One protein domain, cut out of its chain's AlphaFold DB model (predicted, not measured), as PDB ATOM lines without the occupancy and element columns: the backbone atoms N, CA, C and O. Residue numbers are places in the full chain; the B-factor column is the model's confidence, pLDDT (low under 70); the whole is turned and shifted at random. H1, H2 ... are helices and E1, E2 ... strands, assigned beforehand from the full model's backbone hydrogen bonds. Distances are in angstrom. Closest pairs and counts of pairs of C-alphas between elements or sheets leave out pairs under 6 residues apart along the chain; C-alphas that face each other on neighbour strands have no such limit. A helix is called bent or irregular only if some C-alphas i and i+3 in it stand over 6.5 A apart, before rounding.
ATOM      1  N   LEU A 105      72.946  65.551  20.647       34.81
ATOM      2  CA  LEU A 105      73.874  66.556  21.191       34.81
ATOM      3  C   LEU A 105      75.228  66.599  20.457       34.81
ATOM      4  O   LEU A 105      75.838  67.658  20.331       34.81
ATOM      5  N   THR A 106      75.705  65.466  19.929       38.47
ATOM      6  CA  THR A 106      76.858  65.452  19.007       38.47
ATOM      7  C   THR A 106      76.490  66.042  17.644       38.47
ATOM      8  O   THR A 106      77.287  66.782  17.070       38.47
ATOM      9  N   PHE A 107      75.257  65.789  17.186       39.75
ATOM     10  CA  PHE A 107      74.673  66.391  15.990       39.75
ATOM     11  C   PHE A 107      74.550  67.917  16.102       39.75
ATOM     12  O   PHE A 107      74.890  68.601  15.144       39.75
ATOM     13  N   GLU A 108      74.164  68.460  17.263       39.50
ATOM     14  CA  GLU A 108      74.014  69.908  17.486       39.50
ATOM     15  C   GLU A 108      75.327  70.698  17.349       39.50
ATOM     16  O   GLU A 108      75.300  71.754  16.732       39.50
ATOM     17  N   LEU A 109      76.484  70.188  17.800       43.72
ATOM     18  CA  LEU A 109      77.770  70.895  17.630       43.72
ATOM     19  C   LEU A 109      78.488  70.622  16.300       43.72
ATOM     20  O   LEU A 109      79.200  71.497  15.802       43.72
ATOM     21  N   SER A 110      78.300  69.445  15.684       47.50
ATOM     22  CA  SER A 110      78.665  69.284  14.265       47.50
ATOM     23  C   SER A 110      77.859  70.233  13.374       47.50
ATOM     24  O   SER A 110      78.325  70.626  12.309       47.50
ATOM     25  N   ASN A 111      76.675  70.631  13.852       48.31
ATOM     26  CA  ASN A 111      75.851  71.681  13.285       48.31
ATOM     27  C   ASN A 111      76.216  73.090  13.776       48.31
ATOM     28  O   ASN A 111      75.452  73.991  13.501       48.31
ATOM     29  N   THR A 112      77.327  73.356  14.461       52.56
ATOM     30  CA  THR A 112      77.715  74.756  14.754       52.56
ATOM     31  C   THR A 112      79.112  75.101  14.273       52.56
ATOM     32  O   THR A 112      79.392  76.269  14.014       52.56
ATOM     33  N   TYR A 113      79.999  74.113  14.126       61.97
ATOM     34  CA  TYR A 113      81.403  74.360  13.810       61.97
ATOM     35  C   TYR A 113      81.954  73.393  12.764       61.97
ATOM     36  O   TYR A 113      81.618  72.210  12.736       61.97
ATOM     37  N   ILE A 114      82.886  73.886  11.944       61.81
ATOM     38  CA  ILE A 114      83.652  73.040  11.025       61.81
ATOM     39  C   ILE A 114      84.617  72.184  11.843       61.81
ATOM     40  O   ILE A 114      85.674  72.656  12.264       61.81
ATOM     41  N   LEU A 115      84.265  70.919  12.058       62.16
ATOM     42  CA  LEU A 115      85.121  69.954  12.741       62.16
ATOM     43  C   LEU A 115      85.817  69.032  11.724       62.16
ATOM     44  O   LEU A 115      85.169  68.545  10.791       62.16
ATOM     45  N   PRO A 116      87.130  68.773  11.868       60.16
ATOM     46  CA  PRO A 116      87.817  67.776  11.052       60.16
ATOM     47  C   PRO A 116      87.263  66.372  11.338       60.16
ATOM     48  O   PRO A 116      87.045  66.029  12.495       60.16
ATOM     49  N   GLU A 117      87.064  65.549  10.303       57.75
ATOM     50  CA  GLU A 117      86.615  64.157  10.447       57.75
ATOM     51  C   GLU A 117      87.758  63.142  10.228       57.75
ATOM     52  O   GLU A 117      88.505  63.272   9.254       57.75
ATOM     53  N   PRO A 118      87.865  62.097  11.074       60.91
ATOM     54  CA  PRO A 118      87.153  61.954  12.346       60.91
ATOM     55  C   PRO A 118      87.688  62.966  13.377       60.91
ATOM     56  O   PRO A 118      88.900  63.154  13.492       60.91
ATOM     57  N   PHE A 119      86.792  63.602  14.140       68.38
ATOM     58  CA  PHE A 119      87.183  64.514  15.218       68.38
ATOM     59  C   PHE A 119      87.686  63.669  16.385       68.38
ATOM     60  O   PHE A 119      86.904  63.238  17.220       68.38
ATOM     61  N   LEU A 120      88.978  63.345  16.387       77.69
ATOM     62  CA  LEU A 120      89.636  62.586  17.448       77.69
ATOM     63  C   LEU A 120      90.732  63.455  18.044       77.69
ATOM     64  O   LEU A 120      91.808  63.611  17.464       77.69
ATOM     65  N   VAL A 121      90.438  64.033  19.202       80.69
ATOM     66  CA  VAL A 121      91.370  64.893  19.932       80.69
ATOM     67  C   VAL A 121      91.763  64.186  21.217       80.69
ATOM     68  O   VAL A 121      90.902  63.735  21.965       80.69
ATOM     69  N   PHE A 122      93.060  64.064  21.464       84.25
ATOM     70  CA  PHE A 122      93.579  63.596  22.747       84.25
ATOM     71  C   PHE A 122      93.806  64.799  23.655       84.25
ATOM     72  O   PHE A 122      94.136  65.873  23.149       84.25
ATOM     73  N   CYS A 123      93.658  64.623  24.968       84.81
ATOM     74  CA  CYS A 123      94.118  65.641  25.901       84.81
ATOM     75  C   CYS A 123      95.656  65.719  25.828       84.81
ATOM     76  O   CYS A 123      96.319  64.695  26.010       84.81
ATOM     77  N   PRO A 124      96.246  66.886  25.509       81.94
ATOM     78  CA  PRO A 124      97.697  67.042  25.446       81.94
ATOM     79  C   PRO A 124      98.306  67.492  26.784       81.94
ATOM     80  O   PRO A 124      99.521  67.677  26.873       81.94
ATOM     81  N   PHE A 125      97.477  67.693  27.809       80.69
ATOM     82  CA  PHE A 125      97.904  67.997  29.170       80.69
ATOM     83  C   PHE A 125      98.163  66.691  29.936       80.69
ATOM     84  O   PHE A 125      97.635  65.640  29.576       80.69
ATOM     85  N   ASP A 126      99.013  66.737  30.962       75.12
ATOM     86  CA  ASP A 126      99.418  65.545  31.718       75.12
ATOM     87  C   ASP A 126      98.264  65.040  32.614       75.12
ATOM     88  O   ASP A 126      98.224  65.328  33.806       75.12
ATOM     89  N   CYS A 127      97.307  64.306  32.036       78.94
ATOM     90  CA  CYS A 127      96.241  63.583  32.739       78.94
ATOM     91  C   CYS A 127      96.261  62.081  32.426       78.94
ATOM     92  O   CYS A 127      96.762  61.645  31.386       78.94
ATOM     93  N   ASP A 128      95.636  61.287  33.297       70.50
ATOM     94  CA  ASP A 128      95.527  59.831  33.133       70.50
ATOM     95  C   ASP A 128      94.545  59.401  32.020       70.50
ATOM     96  O   ASP A 128      94.557  58.244  31.584       70.50
ATOM     97  N   ASP A 129      93.740  60.332  31.493       70.56
ATOM     98  CA  ASP A 129      92.815  60.090  30.384       70.56
ATOM     99  C   ASP A 129      93.560  59.968  29.042       70.56
ATOM    100  O   ASP A 129      93.875  60.943  28.362       70.56
ATOM    101  N   GLN A 130      93.809  58.728  28.610       71.69
ATOM    102  CA  GLN A 130      94.388  58.418  27.289       71.69
ATOM    103  C   GLN A 130      93.330  58.187  26.197       71.69
ATOM    104  O   GLN A 130      93.649  57.727  25.094       71.69
ATOM    105  N   THR A 131      92.058  58.457  26.489       77.31
ATOM    106  CA  THR A 131      90.961  58.239  25.546       77.31
ATOM    107  C   THR A 131      90.860  59.385  24.538       77.31
ATOM    108  O   THR A 131      90.835  60.544  24.946       77.31
ATOM    109  N   PRO A 132      90.752  59.103  23.226       81.50
ATOM    110  CA  PRO A 132      90.455  60.142  22.251       81.50
ATOM    111  C   PRO A 132      89.006  60.610  22.398       81.50
ATOM    112  O   PRO A 132      88.073  59.802  22.387       81.50
ATOM    113  N   TYR A 133      88.807  61.920  22.467       82.00
ATOM    114  CA  TYR A 133      87.484  62.527  22.472       82.00
ATOM    115  C   TYR A 133      86.947  62.603  21.046       82.00
ATOM    116  O   TYR A 133      87.544  63.242  20.180       82.00
ATOM    117  N   ALA A 134      85.804  61.948  20.826       77.94
ATOM    118  CA  ALA A 134      85.088  61.925  19.548       77.94
ATOM    119  C   ALA A 134      84.149  63.134  19.345       77.94
ATOM    120  O   ALA A 134      83.511  63.270  18.305       77.94
ATOM    121  N   SER A 135      84.005  63.988  20.362       74.00
ATOM    122  CA  SER A 135      83.149  65.175  20.323       74.00
ATOM    123  C   SER A 135      83.712  66.292  21.198       74.00
ATOM    124  O   SER A 135      84.480  66.049  22.128       74.00
ATOM    125  N   VAL A 136      83.331  67.530  20.878       77.62
ATOM    126  CA  VAL A 136      83.856  68.742  21.524       77.62
ATOM    127  C   VAL A 136      83.356  68.883  22.966       77.62
ATOM    128  O   VAL A 136      84.130  69.269  23.831       77.62
ATOM    129  N   HIS A 137      82.099  68.536  23.264       77.62
ATOM    130  CA  HIS A 137      81.526  68.701  24.609       77.62
ATOM    131  C   HIS A 137      82.259  67.901  25.702       77.62
ATOM    132  O   HIS A 137      82.681  68.522  26.672       77.62
ATOM    133  N   PRO A 138      82.473  66.576  25.566       83.12
ATOM    134  CA  PRO A 138      83.229  65.800  26.548       83.12
ATOM    135  C   PRO A 138      84.680  66.264  26.688       83.12
ATOM    136  O   PRO A 138      85.226  66.212  27.783       83.12
ATOM    137  N   LEU A 139      85.288  66.756  25.601       84.25
ATOM    138  CA  LEU A 139      86.622  67.354  25.642       84.25
ATOM    139  C   LEU A 139      86.628  68.645  26.472       84.25
ATOM    140  O   LEU A 139      87.481  68.806  27.333       84.25
ATOM    141  N   LEU A 140      85.689  69.564  26.227       84.25
ATOM    142  CA  LEU A 140      85.586  70.815  26.981       84.25
ATOM    143  C   LEU A 140      85.254  70.565  28.455       84.25
ATOM    144  O   LEU A 140      85.788  71.256  29.318       84.25
ATOM    145  N   ASP A 141      84.397  69.581  28.736       82.69
ATOM    146  CA  ASP A 141      84.053  69.193  30.102       82.69
ATOM    147  C   ASP A 141      85.272  68.632  30.836       82.69
ATOM    148  O   ASP A 141      85.569  69.095  31.931       82.69
ATOM    149  N   HIS A 142      86.035  67.741  30.191       86.25
ATOM    150  CA  HIS A 142      87.296  67.224  30.723       86.25
ATOM    151  C   HIS A 142      88.341  68.331  30.929       86.25
ATOM    152  O   HIS A 142      88.943  68.410  31.995       86.25
ATOM    153  N   LEU A 143      88.540  69.233  29.959       84.88
ATOM    154  CA  LEU A 143      89.474  70.359  30.107       84.88
ATOM    155  C   LEU A 143      89.101  71.251  31.298       84.88
ATOM    156  O   LEU A 143      89.979  71.699  32.034       84.88
ATOM    157  N   LEU A 144      87.805  71.472  31.520       85.44
ATOM    158  CA  LEU A 144      87.324  72.261  32.645       85.44
ATOM    159  C   LEU A 144      87.417  71.499  33.974       85.44
ATOM    160  O   LEU A 144      87.773  72.103  34.980       85.44
ATOM    161  N   SER A 145      87.091  70.205  34.001       82.00
ATOM    162  CA  SER A 145      87.009  69.421  35.238       82.00
ATOM    163  C   SER A 145      88.345  68.853  35.699       82.00
ATOM    164  O   SER A 145      88.574  68.794  36.894       82.00
ATOM    165  N   ALA A 146      89.205  68.415  34.779       81.88
ATOM    166  CA  ALA A 146      90.490  67.793  35.101       81.88
ATOM    167  C   ALA A 146      91.644  68.805  35.129       81.88
ATOM    168  O   ALA A 146      92.648  68.575  35.796       81.88
ATOM    169  N   HIS A 147      91.514  69.923  34.405       84.19
ATOM    170  CA  HIS A 147      92.591  70.909  34.273       84.19
ATOM    171  C   HIS A 147      92.202  72.337  34.676       84.19
ATOM    172  O   HIS A 147      93.067  73.213  34.691       84.19
ATOM    173  N   GLY A 148      90.927  72.624  34.965       82.12
ATOM    174  CA  GLY A 148      90.471  73.992  35.239       82.12
ATOM    175  C   GLY A 148      90.607  74.936  34.033       82.12
ATOM    176  O   GLY A 148      90.679  76.155  34.206       82.12
ATOM    177  N   ILE A 149      90.676  74.395  32.811       87.19
ATOM    178  CA  ILE A 149      90.915  75.146  31.573       87.19
ATOM    179  C   ILE A 149      89.590  75.441  30.865       87.19
ATOM    180  O   ILE A 149      88.802  74.543  30.574       87.19
ATOM    181  N   LYS A 150      89.371  76.707  30.502       86.88
ATOM    182  CA  LYS A 150      88.231  77.155  29.691       86.88
ATOM    183  C   LYS A 150      88.712  77.731  28.363       86.88
ATOM    184  O   LYS A 150      89.672  78.484  28.335       86.88
ATOM    185  N   ILE A 151      88.014  77.455  27.266       85.81
ATOM    186  CA  ILE A 151      88.253  78.122  25.976       85.81
ATOM    187  C   ILE A 151      87.245  79.267  25.827       85.81
ATOM    188  O   ILE A 151      86.043  79.047  25.966       85.81
ATOM    189  N   ALA A 152      87.726  80.487  25.584       81.62
ATOM    190  CA  ALA A 152      86.898  81.689  25.474       81.62
ATOM    191  C   ALA A 152      85.997  81.673  24.230       81.62
ATOM    192  O   ALA A 152      84.816  81.991  24.328       81.62
ATOM    193  N   ASP A 153      86.549  81.276  23.082       76.12
ATOM    194  CA  ASP A 153      85.824  81.170  21.817       76.12
ATOM    195  C   ASP A 153      86.165  79.843  21.140       76.12
ATOM    196  O   ASP A 153      87.216  79.679  20.517       76.12
ATOM    197  N   VAL A 154      85.265  78.875  21.305       78.56
ATOM    198  CA  VAL A 154      85.406  77.531  20.739       78.56
ATOM    199  C   VAL A 154      85.276  77.565  19.215       78.56
ATOM    200  O   VAL A 154      85.932  76.772  18.542       78.56
ATOM    201  N   GLY A 155      84.493  78.490  18.654       71.69
ATOM    202  CA  GLY A 155      84.217  78.537  17.218       71.69
ATOM    203  C   GLY A 155      85.434  78.913  16.388       71.69
ATOM    204  O   GLY A 155      85.690  78.303  15.351       71.69
ATOM    205  N   VAL A 156      86.250  79.842  16.889       73.25
ATOM    206  CA  VAL A 156      87.502  80.246  16.228       73.25
ATOM    207  C   VAL A 156      88.514  79.098  16.158       73.25
ATOM    208  O   VAL A 156      89.282  79.009  15.201       73.25
ATOM    209  N   VAL A 157      88.537  78.221  17.163       78.50
ATOM    210  CA  VAL A 157      89.551  77.160  17.276       78.50
ATOM    211  C   VAL A 157      89.050  75.780  16.864       78.50
ATOM    212  O   VAL A 157      89.874  74.897  16.658       78.50
ATOM    213  N   ALA A 158      87.742  75.577  16.686       76.31
ATOM    214  CA  ALA A 158      87.137  74.278  16.380       76.31
ATOM    215  C   ALA A 158      87.795  73.556  15.189       76.31
ATOM    216  O   ALA A 158      88.147  72.380  15.296       76.31
ATOM    217  N   GLY A 159      88.062  74.275  14.093       73.62
ATOM    218  CA  GLY A 159      88.701  73.714  12.895       73.62
ATOM    219  C   GLY A 159      90.186  73.360  13.054       73.62
ATOM    220  O   GLY A 159      90.740  72.632  12.229       73.62
ATOM    221  N   VAL A 160      90.842  73.854  14.110       80.62
ATOM    222  CA  VAL A 160      92.274  73.654  14.403       80.62
ATOM    223  C   VAL A 160      92.521  73.160  15.834       80.62
ATOM    224  O   VAL A 160      93.646  73.250  16.328       80.62
ATOM    225  N   MET A 161      91.492  72.613  16.490       83.56
ATOM    226  CA  MET A 161      91.464  72.347  17.934       83.56
ATOM    227  C   MET A 161      92.653  71.501  18.399       83.56
ATOM    228  O   MET A 161      93.324  71.864  19.359       83.56
ATOM    229  N   THR A 162      92.974  70.423  17.679       84.81
ATOM    230  CA  THR A 162      94.109  69.546  18.005       84.81
ATOM    231  C   THR A 162      95.429  70.315  18.030       84.81
ATOM    232  O   THR A 162      96.141  70.307  19.029       84.81
ATOM    233  N   ALA A 163      95.733  71.045  16.952       85.50
ATOM    234  CA  ALA A 163      96.982  71.791  16.835       85.50
ATOM    235  C   ALA A 163      97.049  72.972  17.817       85.50
ATOM    236  O   ALA A 163      98.133  73.334  18.276       85.50
ATOM    237  N   TYR A 164      95.897  73.569  18.131       88.75
ATOM    238  CA  TYR A 164      95.774  74.649  19.101       88.75
ATOM    239  C   TYR A 164      96.072  74.169  20.525       88.75
ATOM    240  O   TYR A 164      96.908  74.765  21.204       88.75
ATOM    241  N   LEU A 165      95.456  73.062  20.952       88.19
ATOM    242  CA  LEU A 165      95.693  72.480  22.274       88.19
ATOM    243  C   LEU A 165      97.130  71.954  22.416       88.19
ATOM    244  O   LEU A 165      97.737  72.164  23.460       88.19
ATOM    245  N   ASP A 166      97.720  71.371  21.367       87.50
ATOM    246  CA  ASP A 166      99.131  70.944  21.372       87.50
ATOM    247  C   ASP A 166     100.114  72.115  21.549       87.50
ATOM    248  O   ASP A 166     101.174  71.977  22.164       87.50
ATOM    249  N   GLU A 167      99.809  73.273  20.959       88.38
ATOM    250  CA  GLU A 167     100.623  74.484  21.103       88.38
ATOM    251  C   GLU A 167     100.501  75.064  22.518       88.38
ATOM    252  O   GLU A 167     101.504  75.472  23.109       88.38
ATOM    253  N   TRP A 168      99.295  75.038  23.086       88.50
ATOM    254  CA  TRP A 168      99.052  75.437  24.469       88.50
ATOM    255  C   TRP A 168      99.702  74.501  25.480       88.50
ATOM    256  O   TRP A 168     100.352  74.992  26.399       88.50
ATOM    257  N   ALA A 169      99.620  73.187  25.281       86.62
ATOM    258  CA  ALA A 169     100.336  72.215  26.098       86.62
ATOM    259  C   ALA A 169     101.839  72.512  26.080       86.62
ATOM    260  O   ALA A 169     102.428  72.760  27.128       86.62
ATOM    261  N   ARG A 170     102.446  72.671  24.893       86.75
ATOM    262  CA  ARG A 170     103.869  73.045  24.776       86.75
ATOM    263  C   ARG A 170     104.222  74.345  25.503       86.75
ATOM    264  O   ARG A 170     105.298  74.431  26.093       86.75
ATOM    265  N   ARG A 171     103.348  75.354  25.476       85.62
ATOM    266  CA  ARG A 171     103.545  76.616  26.208       85.62
ATOM    267  C   ARG A 171     103.453  76.427  27.718       85.62
ATOM    268  O   ARG A 171     104.263  77.007  28.436       85.62
ATOM    269  N   VAL A 172     102.498  75.629  28.184       85.69
ATOM    270  CA  VAL A 172     102.332  75.288  29.600       85.69
ATOM    271  C   VAL A 172     103.547  74.504  30.092       85.69
ATOM    272  O   VAL A 172     104.179  74.926  31.052       85.69
ATOM    273  N   HIS A 173     103.966  73.449  29.388       84.88
ATOM    274  CA  HIS A 173     105.167  72.673  29.725       84.88
ATOM    275  C   HIS A 173     106.459  73.503  29.718       84.88
ATOM    276  O   HIS A 173     107.417  73.160  30.406       84.88
ATOM    277  N   GLY A 174     106.502  74.587  28.940       83.56
ATOM    278  CA  GLY A 174     107.647  75.491  28.845       83.56
ATOM    279  C   GLY A 174     107.653  76.658  29.840       83.56
ATOM    280  O   GLY A 174     108.638  77.396  29.868       83.56
ATOM    281  N   ASN A 175     106.588  76.868  30.624       84.69
ATOM    282  CA  ASN A 175     106.440  78.042  31.487       84.69
ATOM    283  C   ASN A 175     106.041  77.649  32.917       84.69
ATOM    284  O   ASN A 175     104.883  77.331  33.186       84.69
ATOM    285  N   SER A 176     106.994  77.749  33.847       77.69
ATOM    286  CA  SER A 176     106.818  77.361  35.253       77.69
ATOM    287  C   SER A 176     105.657  78.079  35.944       77.69
ATOM    288  O   SER A 176     104.970  77.469  36.752       77.69
ATOM    289  N   ASN A 177     105.386  79.337  35.586       81.12
ATOM    290  CA  ASN A 177     104.293  80.106  36.186       81.12
ATOM    291  C   ASN A 177     102.920  79.549  35.785       81.12
ATOM    292  O   ASN A 177     101.999  79.532  36.591       81.12
ATOM    293  N   LEU A 178     102.768  79.084  34.538       81.19
ATOM    294  CA  LEU A 178     101.517  78.477  34.074       81.19
ATOM    295  C   LEU A 178     101.332  77.070  34.650       81.19
ATOM    296  O   LEU A 178     100.207  76.682  34.947       81.19
ATOM    297  N   GLN A 179     102.427  76.328  34.845       79.25
ATOM    298  CA  GLN A 179     102.385  75.045  35.547       79.25
ATOM    299  C   GLN A 179     101.986  75.216  37.011       79.25
ATOM    300  O   GLN A 179     101.178  74.440  37.500       79.25
ATOM    301  N   GLU A 180     102.508  76.237  37.692       77.75
ATOM    302  CA  GLU A 180     102.136  76.552  39.074       77.75
ATOM    303  C   GLU A 180     100.657  76.939  39.171       77.75
ATOM    304  O   GLU A 180      99.938  76.393  40.001       77.75
ATOM    305  N   VAL A 181     100.172  77.790  38.259       80.31
ATOM    306  CA  VAL A 181      98.750  78.150  38.163       80.31
ATOM    307  C   VAL A 181      97.879  76.903  37.982       80.31
ATOM    308  O   VAL A 181      96.938  76.719  38.743       80.31
ATOM    309  N   LEU A 182      98.212  75.988  37.069       79.69
ATOM    310  CA  LEU A 182      97.455  74.739  36.910       79.69
ATOM    311  C   LEU A 182      97.608  73.786  38.107       79.69
ATOM    312  O   LEU A 182      96.663  73.089  38.454       79.69
ATOM    313  N   ALA A 183      98.756  73.780  38.786       76.06
ATOM    314  CA  ALA A 183      98.967  72.977  39.988       76.06
ATOM    315  C   ALA A 183      98.127  73.467  41.181       76.06
ATOM    316  O   ALA A 183      97.743  72.655  42.017       76.06
ATOM    317  N   THR A 184      97.776  74.759  41.259       75.00
ATOM    318  CA  THR A 184      96.824  75.244  42.284       75.00
ATOM    319  C   THR A 184      95.433  74.631  42.139       75.00
ATOM    320  O   THR A 184      94.702  74.550  43.117       75.00
ATOM    321  N   PHE A 185      95.065  74.163  40.943       74.00
ATOM    322  CA  PHE A 185      93.833  73.405  40.740       74.00
ATOM    323  C   PHE A 185      93.926  72.006  41.362       74.00
ATOM    324  O   PHE A 185      93.023  71.612  42.083       74.00
ATOM    325  N   ALA A 186      95.043  71.302  41.152       65.19
ATOM    326  CA  ALA A 186      95.229  69.926  41.615       65.19
ATOM    327  C   ALA A 186      95.402  69.781  43.139       65.19
ATOM    328  O   ALA A 186      95.094  68.729  43.683       65.19
ATOM    329  N   ASN A 187      95.918  70.808  43.824       60.53
ATOM    330  CA  ASN A 187      96.205  70.734  45.263       60.53
ATOM    331  C   ASN A 187      94.996  71.056  46.165       60.53
ATOM    332  O   ASN A 187      95.061  70.784  47.354       60.53
ATOM    333  N   GLU A 188      93.913  71.642  45.643       56.09
ATOM    334  CA  GLU A 188      92.754  72.044  46.463       56.09
ATOM    335  C   GLU A 188      91.645  70.981  46.520       56.09
ATOM    336  O   GLU A 188      90.880  70.958  47.482       56.09
ATOM    337  N   ASP A 189      91.605  70.042  45.566       52.31
ATOM    338  CA  ASP A 189      90.734  68.858  45.660       52.31
ATOM    339  C   ASP A 189      91.133  67.954  46.854       52.31
ATOM    340  O   ASP A 189      90.303  67.218  47.388       52.31
ATOM    341  N   GLU A 190      92.389  68.041  47.322       50.56
ATOM    342  CA  GLU A 190      92.865  67.345  48.528       50.56
ATOM    343  C   GLU A 190      92.387  68.011  49.837       50.56
ATOM    344  O   GLU A 190      92.222  67.323  50.848       50.56
ATOM    345  N   ARG A 252      85.571  76.039  39.172       73.12
ATOM    346  CA  ARG A 252      86.635  77.054  39.180       73.12
ATOM    347  C   ARG A 252      87.429  77.010  37.875       73.12
ATOM    348  O   ARG A 252      88.008  75.990  37.528       73.12
ATOM    349  N   VAL A 253      87.463  78.135  37.164       79.94
ATOM    350  CA  VAL A 253      88.297  78.321  35.969       79.94
ATOM    351  C   VAL A 253      89.626  78.920  36.408       79.94
ATOM    352  O   VAL A 253      89.647  79.989  37.013       79.94
ATOM    353  N   VAL A 254      90.716  78.232  36.097       82.50
ATOM    354  CA  VAL A 254      92.083  78.598  36.485       82.50
ATOM    355  C   VAL A 254      92.859  79.190  35.310       82.50
ATOM    356  O   VAL A 254      93.664  80.101  35.494       82.50
ATOM    357  N   LEU A 255      92.575  78.737  34.089       82.88
ATOM    358  CA  LEU A 255      93.181  79.278  32.879       82.88
ATOM    359  C   LEU A 255      92.143  79.400  31.763       82.88
ATOM    360  O   LEU A 255      91.501  78.419  31.386       82.88
ATOM    361  N   THR A 256      92.018  80.596  31.193       85.31
ATOM    362  CA  THR A 256      91.180  80.827  30.015       85.31
ATOM    363  C   THR A 256      92.058  80.925  28.766       85.31
ATOM    364  O   THR A 256      92.841  81.859  28.616       85.31
ATOM    365  N   LEU A 257      91.925  79.971  27.847       85.56
ATOM    366  CA  LEU A 257      92.552  80.008  26.527       85.56
ATOM    367  C   LEU A 257      91.732  80.911  25.602       85.56
ATOM    368  O   LEU A 257      90.501  80.877  25.633       85.56
ATOM    369  N   GLY A 258      92.383  81.689  24.740       79.56
ATOM    370  CA  GLY A 258      91.669  82.528  23.775       79.56
ATOM    371  C   GLY A 258      91.322  83.939  24.255       79.56
ATOM    372  O   GLY A 258      90.613  84.646  23.535       79.56
ATOM    373  N   GLU A 259      91.795  84.369  25.431       80.12
ATOM    374  CA  GLU A 259      91.516  85.718  25.935       80.12
ATOM    375  C   GLU A 259      92.027  86.813  24.978       80.12
ATOM    376  O   GLU A 259      93.149  86.717  24.474       80.12
ATOM    377  N   PRO A 260      91.259  87.902  24.755       71.00
ATOM    378  CA  PRO A 260      91.660  88.989  23.855       71.00
ATOM    379  C   PRO A 260      92.980  89.680  24.239       71.00
ATOM    380  O   PRO A 260      93.596  90.333  23.398       71.00
ATOM    381  N   GLY A 261      93.394  89.559  25.506       74.94
ATOM    382  CA  GLY A 261      94.615  90.158  26.043       74.94
ATOM    383  C   GLY A 261      95.902  89.367  25.779       74.94
ATOM    384  O   GLY A 261      96.977  89.966  25.843       74.94
ATOM    385  N   ASP A 262      95.839  88.066  25.458       82.81
ATOM    386  CA  ASP A 262      97.048  87.276  25.175       82.81
ATOM    387  C   ASP A 262      97.455  87.419  23.698       82.81
ATOM    388  O   ASP A 262      96.902  86.799  22.785       82.81
ATOM    389  N   VAL A 263      98.473  88.252  23.471       85.62
ATOM    390  CA  VAL A 263      99.041  88.519  22.143       85.62
ATOM    391  C   VAL A 263      99.572  87.242  21.487       85.62
ATOM    392  O   VAL A 263      99.406  87.066  20.282       85.62
ATOM    393  N   TRP A 264     100.181  86.335  22.259       88.88
ATOM    394  CA  TRP A 264     100.734  85.099  21.707       88.88
ATOM    395  C   TRP A 264      99.627  84.162  21.235       88.88
ATOM    396  O   TRP A 264      99.736  83.591  20.152       88.88
ATOM    397  N   ASP A 265      98.557  84.027  22.018       88.19
ATOM    398  CA  ASP A 265      97.423  83.174  21.668       88.19
ATOM    399  C   ASP A 265      96.746  83.648  20.378       88.19
ATOM    400  O   ASP A 265      96.491  82.849  19.473       88.19
ATOM    401  N   ARG A 266      96.527  84.963  20.254       85.19
ATOM    402  CA  ARG A 266      95.989  85.574  19.035       85.19
ATOM    403  C   ARG A 266      96.858  85.256  17.817       85.19
ATOM    404  O   ARG A 266      96.332  84.855  16.778       85.19
ATOM    405  N   ASP A 267      98.176  85.389  17.951       86.44
ATOM    406  CA  ASP A 267      99.118  85.099  16.870       86.44
ATOM    407  C   ASP A 267      99.131  83.601  16.513       86.44
ATOM    408  O   ASP A 267      99.198  83.249  15.331       86.44
ATOM    409  N   GLN A 268      99.005  82.701  17.498       87.19
ATOM    410  CA  GLN A 268      98.885  81.262  17.237       87.19
ATOM    411  C   GLN A 268      97.580  80.908  16.532       87.19
ATOM    412  O   GLN A 268      97.620  80.181  15.539       87.19
ATOM    413  N   ARG A 269      96.437  81.444  16.978       86.56
ATOM    414  CA  ARG A 269      95.146  81.244  16.302       86.56
ATOM    415  C   ARG A 269      95.201  81.726  14.856       86.56
ATOM    416  O   ARG A 269      94.805  80.985  13.955       86.56
ATOM    417  N   ALA A 270      95.771  82.907  14.610       84.12
ATOM    418  CA  ALA A 270      95.951  83.440  13.262       84.12
ATOM    419  C   ALA A 270      96.864  82.547  12.402       84.12
ATOM    420  O   ALA A 270      96.524  82.216  11.265       84.12
ATOM    421  N   ARG A 271      98.004  82.103  12.949       89.12
ATOM    422  CA  ARG A 271      98.959  81.232  12.248       89.12
ATOM    423  C   ARG A 271      98.354  79.873  11.899       89.12
ATOM    424  O   ARG A 271      98.520  79.417  10.769       89.12
ATOM    425  N   LEU A 272      97.683  79.225  12.850       87.19
ATOM    426  CA  LEU A 272      97.071  77.909  12.662       87.19
ATOM    427  C   LEU A 272      95.907  77.973  11.674       87.19
ATOM    428  O   LEU A 272      95.839  77.148  10.766       87.19
ATOM    429  N   THR A 273      95.053  78.993  11.784       82.62
ATOM    430  CA  THR A 273      93.945  79.199  10.841       82.62
ATOM    431  C   THR A 273      94.466  79.442   9.428       82.62
ATOM    432  O   THR A 273      94.018  78.797   8.484       82.62
ATOM    433  N   LYS A 274      95.486  80.296   9.274       84.88
ATOM    434  CA  LYS A 274      96.128  80.537   7.977       84.88
ATOM    435  C   LYS A 274      96.732  79.259   7.392       84.88
ATOM    436  O   LYS A 274      96.537  78.979   6.214       84.88
ATOM    437  N   ALA A 275      97.443  78.478   8.205       85.62
ATOM    438  CA  ALA A 275      98.020  77.212   7.761       85.62
ATOM    439  C   ALA A 275      96.935  76.228   7.292       85.62
ATOM    440  O   ALA A 275      97.118  75.554   6.278       85.62
ATOM    441  N   LYS A 276      95.788  76.189   7.986       83.75
ATOM    442  CA  LYS A 276      94.646  75.362   7.589       83.75
ATOM    443  C   LYS A 276      94.019  75.838   6.281       83.75
ATOM    444  O   LYS A 276      93.776  75.022   5.398       83.75
ATOM    445  N   LEU A 277      93.822  77.145   6.118       83.94
ATOM    446  CA  LEU A 277      93.329  77.727   4.869       83.94
ATOM    447  C   LEU A 277      94.263  77.403   3.690       83.94
ATOM    448  O   LEU A 277      93.799  76.973   2.639       83.94
ATOM    449  N   GLU A 278      95.580  77.537   3.864       86.75
ATOM    450  CA  GLU A 278      96.559  77.177   2.829       86.75
ATOM    451  C   GLU A 278      96.514  75.686   2.456       86.75
ATOM    452  O   GLU A 278      96.710  75.333   1.293       86.75
ATOM    453  N   GLU A 279      96.274  74.797   3.422       86.19
ATOM    454  CA  GLU A 279      96.069  73.369   3.166       86.19
ATOM    455  C   GLU A 279      94.807  73.132   2.323       86.19
ATOM    456  O   GLU A 279      94.866  72.444   1.303       86.19
ATOM    457  N   VAL A 280      93.688  73.742   2.716       84.81
ATOM    458  CA  VAL A 280      92.383  73.619   2.048       84.81
ATOM    459  C   VAL A 280      92.440  74.154   0.613       84.81
ATOM    460  O   VAL A 280      91.967  73.489  -0.308       84.81
ATOM    461  N   LEU A 281      93.104  75.291   0.383       85.56
ATOM    462  CA  LEU A 281      93.315  75.840  -0.962       85.56
ATOM    463  C   LEU A 281      94.163  74.908  -1.840       85.56
ATOM    464  O   LEU A 281      93.835  74.683  -3.002       85.56
ATOM    465  N   LYS A 282      95.207  74.276  -1.286       86.44
ATOM    466  CA  LYS A 282      95.993  73.270  -2.027       86.44
ATOM    467  C   LYS A 282      95.155  72.053  -2.413       86.44
ATOM    468  O   LYS A 282      95.418  71.447  -3.450       86.44
ATOM    469  N   ILE A 283      94.198  71.655  -1.579       85.12
ATOM    470  CA  ILE A 283      93.279  70.549  -1.883       85.12
ATOM    471  C   ILE A 283      92.340  70.957  -3.013       85.12
ATOM    472  O   ILE A 283      92.223  70.225  -3.989       85.12
ATOM    473  N   GLN A 284      91.757  72.150  -2.933       85.00
ATOM    474  CA  GLN A 284      90.910  72.700  -3.987       85.00
ATOM    475  C   GLN A 284      91.643  72.768  -5.339       85.00
ATOM    476  O   GLN A 284      91.098  72.345  -6.360       85.00
ATOM    477  N   ASP A 285      92.886  73.254  -5.360       82.94
ATOM    478  CA  ASP A 285      93.700  73.316  -6.578       82.94
ATOM    479  C   ASP A 285      93.987  71.923  -7.149       82.94
ATOM    480  O   ASP A 285      93.908  71.717  -8.362       82.94
ATOM    481  N   LYS A 286      94.262  70.940  -6.283       83.94
ATOM    482  CA  LYS A 286      94.412  69.543  -6.701       83.94
ATOM    483  C   LYS A 286      93.113  68.996  -7.279       83.94
ATOM    484  O   LYS A 286      93.148  68.455  -8.373       83.94
ATOM    485  N   GLU A 287      91.971  69.182  -6.620       82.25
ATOM    486  CA  GLU A 287      90.667  68.724  -7.119       82.25
ATOM    487  C   GLU A 287      90.322  69.345  -8.481       82.25
ATOM    488  O   GLU A 287      89.819  68.656  -9.371       82.25
ATOM    489  N   ARG A 288      90.664  70.622  -8.692       79.12
ATOM    490  CA  ARG A 288      90.521  71.296  -9.993       79.12
ATOM    491  C   ARG A 288      91.389  70.664 -11.082       79.12
ATOM    492  O   ARG A 288      90.969  70.635 -12.233       79.12
ATOM    493  N   GLN A 289      92.580  70.180 -10.741       76.75
ATOM    494  CA  GLN A 289      93.539  69.641 -11.710       76.75
ATOM    495  C   GLN A 289      93.378  68.131 -11.948       76.75
ATOM    496  O   GLN A 289      93.528  67.678 -13.079       76.75
TER     497      GLN A 289
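AT A GLANCE: This is residues 105 to 190 and 252 to 289 of the 674 residues of the protein "C2H2-type domain-containing protein" of Allomyces macrogynus (strain ATCC 38327) (UniProt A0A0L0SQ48). A small helical body with a long arm: a tiny sheet of two parallel strands, E1 and E2, has H2 beside E1, and the long helix H5 crosses the kinked helix H3, packing on it with residues 268 to 276, and sticks out of the body with residues 277 to 289. H4 turns off at the end of H3, while the short H1 lies at the margin, joined to H2 by a long loop, residues 111 to 135. The printed part has 124 residues with five named helices and two named strands, in the order H1 H2 E1 H3 H4 E2 H5, and its class is mostly helix. It is compact, with a radius of gyration of the C-alphas of 15.8 A, yet elongated, spanning 59 by 33 by 24 A, with the free part of H5 at one end of the length.

HOW THE PARTS SIT: Strands E1, residues 149 to 151, and E2, residues 255 to 257, are parallel neighbours at 27 degrees, with N 150 and O 255 at 2.9 A and N 257 and O 150 at 2.7 A, both within hydrogen-bond range. The closest C-alphas of E1 and H2, residues 136 to 147, are those of Ile 149 and Leu 143, 5.2 A apart. H4, residues 176 to 186, and H2 only just touch, with 3 pairs of C-alphas within 8 A, the closest those of Leu 182 and His 147 at 6.7 A; H2 does so with residue 147 alone. H3, residues 154 to 173, is irregular, with C-alphas 159 and 162 8.5 A apart and a kink of 98 degrees near residue 161. H3 and H4 touch only at the corner by their link, and only just, with 3 pairs; the closest C-alphas are those of Val 172 and Leu 178, 5.6 A. H5, residues 263 to 289, touches H3 with residues 268 to 276 alone, at a steep tilt of 55 degrees, opposite ways, closest at the C-alphas of Leu 272 and Val 160, 6.6 A. H1, residues 105 to 110, is close to H2 but not clearly touching, with the C-alphas of Leu 109 and Val 136 at 7.5 A. In H2 and H5 every O i to N i+4 pair is within hydrogen-bond range; in H1 1 of 2, in H3 12 of 16 and in H4 5 of 7 are.

IN THESE COORDINATES: H1 begins at C-alpha 105, (73.874, 66.556, 21.191), and is 8.9 A long. H2 is 15.6 A, E1 6.9 A, H3 22.2 A, H4 15.2 A and E2 6.4 A long. H5, 39.1 A, ends at C-alpha 289, (93.539, 69.641, -11.710).

THE WHOLE: The farthest C-alphas, those of Glu 190 and Gln 289, are 60.3 A apart. Residues 191 to 251 are not printed, and C-alphas 190 and 252 are 14.8 A apart across the cut. The model's pLDDT is under 70 at residues 105 to 119 and 186 to 190.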